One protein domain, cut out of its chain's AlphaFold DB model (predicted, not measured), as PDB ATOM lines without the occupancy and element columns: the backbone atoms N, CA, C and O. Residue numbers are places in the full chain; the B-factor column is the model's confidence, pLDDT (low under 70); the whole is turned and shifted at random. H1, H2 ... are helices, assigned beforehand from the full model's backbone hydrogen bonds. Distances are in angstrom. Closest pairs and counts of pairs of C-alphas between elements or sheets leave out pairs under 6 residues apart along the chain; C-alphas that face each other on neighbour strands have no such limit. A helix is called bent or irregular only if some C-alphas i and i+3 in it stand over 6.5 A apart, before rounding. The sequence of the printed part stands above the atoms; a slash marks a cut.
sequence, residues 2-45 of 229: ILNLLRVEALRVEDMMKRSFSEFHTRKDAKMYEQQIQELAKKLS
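What this domain is: This is residues 2 to 45 of the 229 residues of the protein "rRNA_proc-arch domain-containing protein" of Chiloscyllium punctatum (UniProt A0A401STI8). The printed part is a wide, open V without a packed core: H1 and H2 lie along one arm, H3 and the long H4 along the other. Its 44 residues hold four named helices, H1 to H4 in order, and no named strand; the class is all helix. It is extended, with a radius of gyration of the C-alphas of 15.8 A and spans of 46 by 21 by 10 A.

How they stand to each other: H1, residues 2 to 5, is close to but not clearly touching H2, residues 13 to 18; their closest C-alphas, of Leu 5 and Val 13, are 6.2 A apart. H2 is close to but not clearly touching H3, residues 21 to 28, at a steep tilt of 49 degrees, the same way; their closest C-alphas, of Met 17 and Glu 23, are 7.6 A apart. H3 and H4, residues 30 to 45, meet only through their tight link. In H2 and H4 every O i to N i+4 pair is within hydrogen-bond range, in H3 2 of 4; H1 is too short for one.

Where its parts are: H1, 5.3 A long, begins at C-alpha 2 (80.783, 114.458, 92.582). H2 measures 8.7 A. H3, 11.1 A, is irregular: C-alphas 22 and 25 are 7.4 A apart. H4, 22.3 A, ends at C-alpha 45 (99.307, 79.150, 74.476).

The domain as a whole: The C-alphas farthest apart, of Asn 4 and Ser 45, are 46.6 A apart. The printed part has no cut and no long link, and no printed residue is under 70 in pLDDT.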
ATOM      1  N   ILE A   2      79.521 115.078  92.121       79.00
ATOM      2  CA  ILE A   2      80.783 114.458  92.582       79.00
ATOM      3  C   ILE A   2      80.927 114.474  94.118       79.00
ATOM      4  O   ILE A   2      81.148 113.430  94.718       79.00
ATOM      5  N   LEU A   3      80.694 115.621  94.772       79.25
ATOM      6  CA  LEU A   3      80.770 115.742  96.240       79.25
ATOM      7  C   LEU A   3      79.738 114.874  96.988       79.25
ATOM      8  O   LEU A   3      79.996 114.450  98.109       79.25
ATOM      9  N   ASN A   4      78.594 114.573  96.364       79.69
ATOM     10  CA  ASN A   4      77.577 113.704  96.966       79.69
ATOM     11  C   ASN A   4      77.977 112.228  96.895       79.69
ATOM     12  O   ASN A   4      77.662 111.476  97.806       79.69
ATOM     13  N   LEU A   5      78.677 111.822  95.834       76.06
ATOM     14  CA  LEU A   5      79.170 110.453  95.669       76.06
ATOM     15  C   LEU A   5      80.371 110.176  96.571       76.06
ATOM     16  O   LEU A   5      80.440 109.116  97.170       76.06
ATOM     17  N   LEU A   6      81.254 111.160  96.765       78.12
ATOM     18  CA  LEU A   6      82.373 111.047  97.709       78.12
ATOM     19  C   LEU A   6      81.929 110.883  99.171       78.12
ATOM     20  O   LEU A   6      82.700 110.405  99.994       78.12
ATOM     21  N   ARG A   7      80.689 111.268  99.498       81.00
ATOM     22  CA  ARG A   7      80.089 111.060 100.824       81.00
ATOM     23  C   ARG A   7      79.525 109.646 101.004       81.00
ATOM     24  O   ARG A   7      79.285 109.229 102.133       81.00
ATOM     25  N   VAL A   8      79.274 108.926  99.913       79.62
ATOM     26  CA  VAL A   8      78.695 107.580  99.924       79.62
ATOM     27  C   VAL A   8      79.816 106.570  99.685       79.62
ATOM     28  O   VAL A   8      80.246 106.366  98.556       79.62
ATOM     29  N   GLU A   9      80.272 105.896 100.743       71.50
ATOM     30  CA  GLU A   9      81.406 104.952 100.673       71.50
ATOM     31  C   GLU A   9      81.175 103.767  99.716       71.50
ATOM     32  O   GLU A   9      82.124 103.197  99.181       71.50
ATOM     33  N   ALA A  10      79.912 103.415  99.458       76.19
ATOM     34  CA  ALA A  10      79.537 102.282  98.614       76.19
ATOM     35  C   ALA A  10      79.645 102.546  97.097       76.19
ATOM     36  O   ALA A  10      79.534 101.601  96.315       76.19
ATOM     37  N   LEU A  11      79.818 103.801  96.652       79.69
ATOM     38  CA  LEU A  11      79.759 104.164  95.230       79.69
ATOM     39  C   LEU A  11      80.862 105.150  94.840       79.69
ATOM     40  O   LEU A  11      80.793 106.348  95.106       79.69
ATOM     41  N   ARG A  12      81.861 104.629  94.128       85.31
ATOM     42  CA  ARG A  12      82.960 105.419  93.572       85.31
ATOM     43  C   ARG A  12      82.519 106.175  92.319       85.31
ATOM     44  O   ARG A  12      81.751 105.665  91.499       85.31
ATOM     45  N   VAL A  13      83.020 107.399  92.155       86.19
ATOM     46  CA  VAL A  13      82.686 108.266  91.009       86.19
ATOM     47  C   VAL A  13      83.132 107.613  89.698       86.19
ATOM     48  O   VAL A  13      82.418 107.678  88.701       86.19
ATOM     49  N   GLU A  14      84.261 106.911  89.720       87.06
ATOM     50  CA  GLU A  14      84.839 106.165  88.606       87.06
ATOM     51  C   GLU A  14      83.904 105.054  88.118       87.06
ATOM     52  O   GLU A  14      83.743 104.871  86.914       87.06
ATOM     53  N   ASP A  15      83.236 104.342  89.030       85.31
ATOM     54  CA  ASP A  15      82.292 103.277  88.670       85.31
ATOM     55  C   ASP A  15      81.002 103.838  88.077       85.31
ATOM     56  O   ASP A  15      80.419 103.245  87.164       85.31
ATOM     57  N   MET A  16      80.577 105.009  88.555       83.69
ATOM     58  CA  MET A  16      79.456 105.733  87.969       83.69
ATOM     59  C   MET A  16      79.806 106.254  86.569       83.69
ATOM     60  O   MET A  16      78.988 106.147  85.657       83.69
ATOM     61  N   MET A  17      81.029 106.748  86.364       85.06
ATOM     62  CA  MET A  17      81.508 107.186  85.051       85.06
ATOM     63  C   MET A  17      81.663 106.020  84.075       85.06
ATOM     64  O   MET A  17      81.176 106.114  82.956       85.06
ATOM     65  N   LYS A  18      82.206 104.875  84.507       83.44
ATOM     66  CA  LYS A  18      82.265 103.650  83.687       83.44
ATOM     67  C   LYS A  18      80.882 103.161  83.251       83.44
ATOM     68  O   LYS A  18      80.793 102.378  82.306       83.44
ATOM     69  N   ARG A  19      79.817 103.555  83.967       84.75
ATOM     70  CA  ARG A  19      78.402 103.220  83.720       84.75
ATOM     71  C   ARG A  19      77.598 104.292  82.998       84.75
ATOM     72  O   ARG A  19      76.420 104.057  82.735       84.75
ATOM     73  N   SER A  20      78.209 105.418  82.650       86.44
ATOM     74  CA  SER A  20      77.521 106.514  81.979       86.44
ATOM     75  C   SER A  20      77.195 106.186  80.515       86.44
ATOM     76  O   SER A  20      77.770 105.289  79.896       86.44
ATOM     77  N   PHE A  21      76.282 106.966  79.934       82.06
ATOM     78  CA  PHE A  21      75.925 106.869  78.518       82.06
ATOM     79  C   PHE A  21      77.088 107.194  77.567       82.06
ATOM     80  O   PHE A  21      77.105 106.680  76.452       82.06
ATOM     81  N   SER A  22      78.075 107.994  77.992       85.25
ATOM     82  CA  SER A  22      79.257 108.280  77.166       85.25
ATOM     83  C   SER A  22      80.140 107.043  76.965       85.25
ATOM     84  O   SER A  22      80.778 106.915  75.927       85.25
ATOM     85  N   GLU A  23      80.106 106.097  77.907       85.38
ATOM     86  CA  GLU A  23      80.822 104.813  77.849       85.38
ATOM     87  C   GLU A  23      79.962 103.678  77.257       85.38
ATOM     88  O   GLU A  23      80.264 102.493  77.388       85.38
ATOM     89  N   PHE A  24      78.841 103.994  76.603       83.31
ATOM     90  CA  PHE A  24      77.980 102.964  76.017       83.31
ATOM     91  C   PHE A  24      78.665 102.213  74.863       83.31
ATOM     92  O   PHE A  24      78.505 101.000  74.735       83.31
ATOM     93  N   HIS A  25      79.460 102.908  74.044       81.81
ATOM     94  CA  HIS A  25      80.176 102.296  72.919       81.81
ATOM     95  C   HIS A  25      81.273 101.332  73.387       81.81
ATOM     96  O   HIS A  25      81.330 100.200  72.913       81.81
ATOM     97  N   THR A  26      82.061 101.715  74.396       81.25
ATOM     98  CA  THR A  26      83.086 100.849  75.003       81.25
ATOM     99  C   THR A  26      82.475  99.589  75.624       81.25
ATOM    100  O   THR A  26      83.046  98.507  75.513       81.25
ATOM    101  N   ARG A  27      81.267  99.685  76.197       81.12
ATOM    102  CA  ARG A  27      80.496  98.528  76.695       81.12
ATOM    103  C   ARG A  27      79.957  97.635  75.588       81.12
ATOM    104  O   ARG A  27      79.975  96.418  75.731       81.12
ATOM    105  N   LYS A  28      79.456  98.228  74.503       83.56
ATOM    106  CA  LYS A  28      78.962  97.479  73.342       83.56
ATOM    107  C   LYS A  28      80.081  96.628  72.735       83.56
ATOM    108  O   LYS A  28      79.847  95.470  72.395       83.56
ATOM    109  N   ASP A  29      81.286  97.184  72.683       85.94
ATOM    110  CA  ASP A  29      82.463  96.526  72.120       85.94
ATOM    111  C   ASP A  29      83.185  95.615  73.131       85.94
ATOM    112  O   ASP A  29      84.068  94.855  72.743       85.94
ATOM    113  N   ALA A  30      82.784  95.602  74.409       86.69
ATOM    114  CA  ALA A  30      83.397  94.765  75.447       86.69
ATOM    115  C   ALA A  30      83.436  93.282  75.051       86.69
ATOM    116  O   ALA A  30      84.466  92.629  75.187       86.69
ATOM    117  N   LYS A  31      82.346  92.779  74.457       86.81
ATOM    118  CA  LYS A  31      82.271  91.398  73.968       86.81
ATOM    119  C   LYS A  31      83.258  91.123  72.827       86.81
ATOM    120  O   LYS A  31      83.799  90.026  72.745       86.81
ATOM    121  N   MET A  32      83.504  92.109  71.960       90.75
ATOM    122  CA  MET A  32      84.500  91.998  70.888       90.75
ATOM    123  C   MET A  32      85.915  91.955  71.467       90.75
ATOM    124  O   MET A  32      86.712  91.111  71.064       90.75
ATOM    125  N   TYR A  33      86.219  92.811  72.446       90.19
ATOM    126  CA  TYR A  33      87.517  92.797  73.123       90.19
ATOM    127  C   TYR A  33      87.749  91.495  73.895       90.19
ATOM    128  O   TYR A  33      88.840  90.940  73.830       90.19
ATOM    129  N   GLU A  34      86.727  90.960  74.567       92.38
ATOM    130  CA  GLU A  34      86.805  89.654  75.232       92.38
ATOM    131  C   GLU A  34      87.135  88.531  74.241       92.38
ATOM    132  O   GLU A  34      88.019  87.717  74.510       92.38
ATOM    133  N   GLN A  35      86.479  88.510  73.077       93.50
ATOM    134  CA  GLN A  35      86.779  87.543  72.016       93.50
ATOM    135  C   GLN A  35      88.216  87.690  71.505       93.50
ATOM    136  O   GLN A  35      88.932  86.696  71.405       93.50
ATOM    137  N   GLN A  36      88.676  88.921  71.266       93.19
ATOM    138  CA  GLN A  36      90.055  89.186  70.845       93.19
ATOM    139  C   GLN A  36      91.079  88.740  71.895       93.19
ATOM    140  O   GLN A  36      92.083  88.127  71.544       93.19
ATOM    141  N   ILE A  37      90.827  88.993  73.182       94.94
ATOM    142  CA  ILE A  37      91.700  88.544  74.275       94.94
ATOM    143  C   ILE A  37      91.760  87.015  74.311       94.94
ATOM    144  O   ILE A  37      92.846  86.457  74.437       94.94
ATOM    145  N   GLN A  38      90.625  86.330  74.150       95.00
ATOM    146  CA  GLN A  38      90.589  84.866  74.101       95.00
ATOM    147  C   GLN A  38      91.341  84.307  72.890       95.00
ATOM    148  O   GLN A  38      92.063  83.321  73.019       95.00
ATOM    149  N   GLU A  39      91.196  84.919  71.715       95.12
ATOM    150  CA  GLU A  39      91.943  84.529  70.518       95.12
ATOM    151  C   GLU A  39      93.448  84.734  70.690       95.12
ATOM    152  O   GLU A  39      94.233  83.857  70.335       95.12
ATOM    153  N   LEU A  40      93.862  85.867  71.260       93.25
ATOM    154  CA  LEU A  40      95.267  86.162  71.526       93.25
ATOM    155  C   LEU A  40      95.849  85.228  72.591       93.25
ATOM    156  O   LEU A  40      96.956  84.730  72.406       93.25
ATOM    157  N   ALA A  41      95.097  84.925  73.650       93.19
ATOM    158  CA  ALA A  41      95.502  83.967  74.674       93.19
ATOM    159  C   ALA A  41      95.688  82.559  74.091       93.19
ATOM    160  O   ALA A  41      96.689  81.915  74.384       93.19
ATOM    161  N   LYS A  42      94.782  82.114  73.204       94.12
ATOM    162  CA  LYS A  42      94.925  80.843  72.470       94.12
ATOM    163  C   LYS A  42      96.150  80.838  71.560       94.12
ATOM    164  O   LYS A  42      96.860  79.843  71.493       94.12
ATOM    165  N   LYS A  43      96.409  81.938  70.844       91.25
ATOM    166  CA  LYS A  43      97.613  82.062  70.008       91.25
ATOM    167  C   LYS A  43      98.882  81.986  70.851       91.25
ATOM    168  O   LYS A  43      99.813  81.319  70.433       91.25
ATOM    169  N   LEU A  44      98.894  82.627  72.019       88.94
ATOM    170  CA  LEU A  44     100.028  82.617  72.940       88.94
ATOM    171  C   LEU A  44     100.251  81.230  73.552       88.94
ATOM    172  O   LEU A  44     101.384  80.778  73.591       88.94
ATOM    173  N   SER A  45      99.189  80.519  73.950       89.38
ATOM    174  CA  SER A  45      99.307  79.150  74.476       89.38
ATOM    175  C   SER A  45      99.724  78.118  73.428       89.38
ATOM    176  O   SER A  45     100.196  77.048  73.785       89.38
TER     177      SER A  45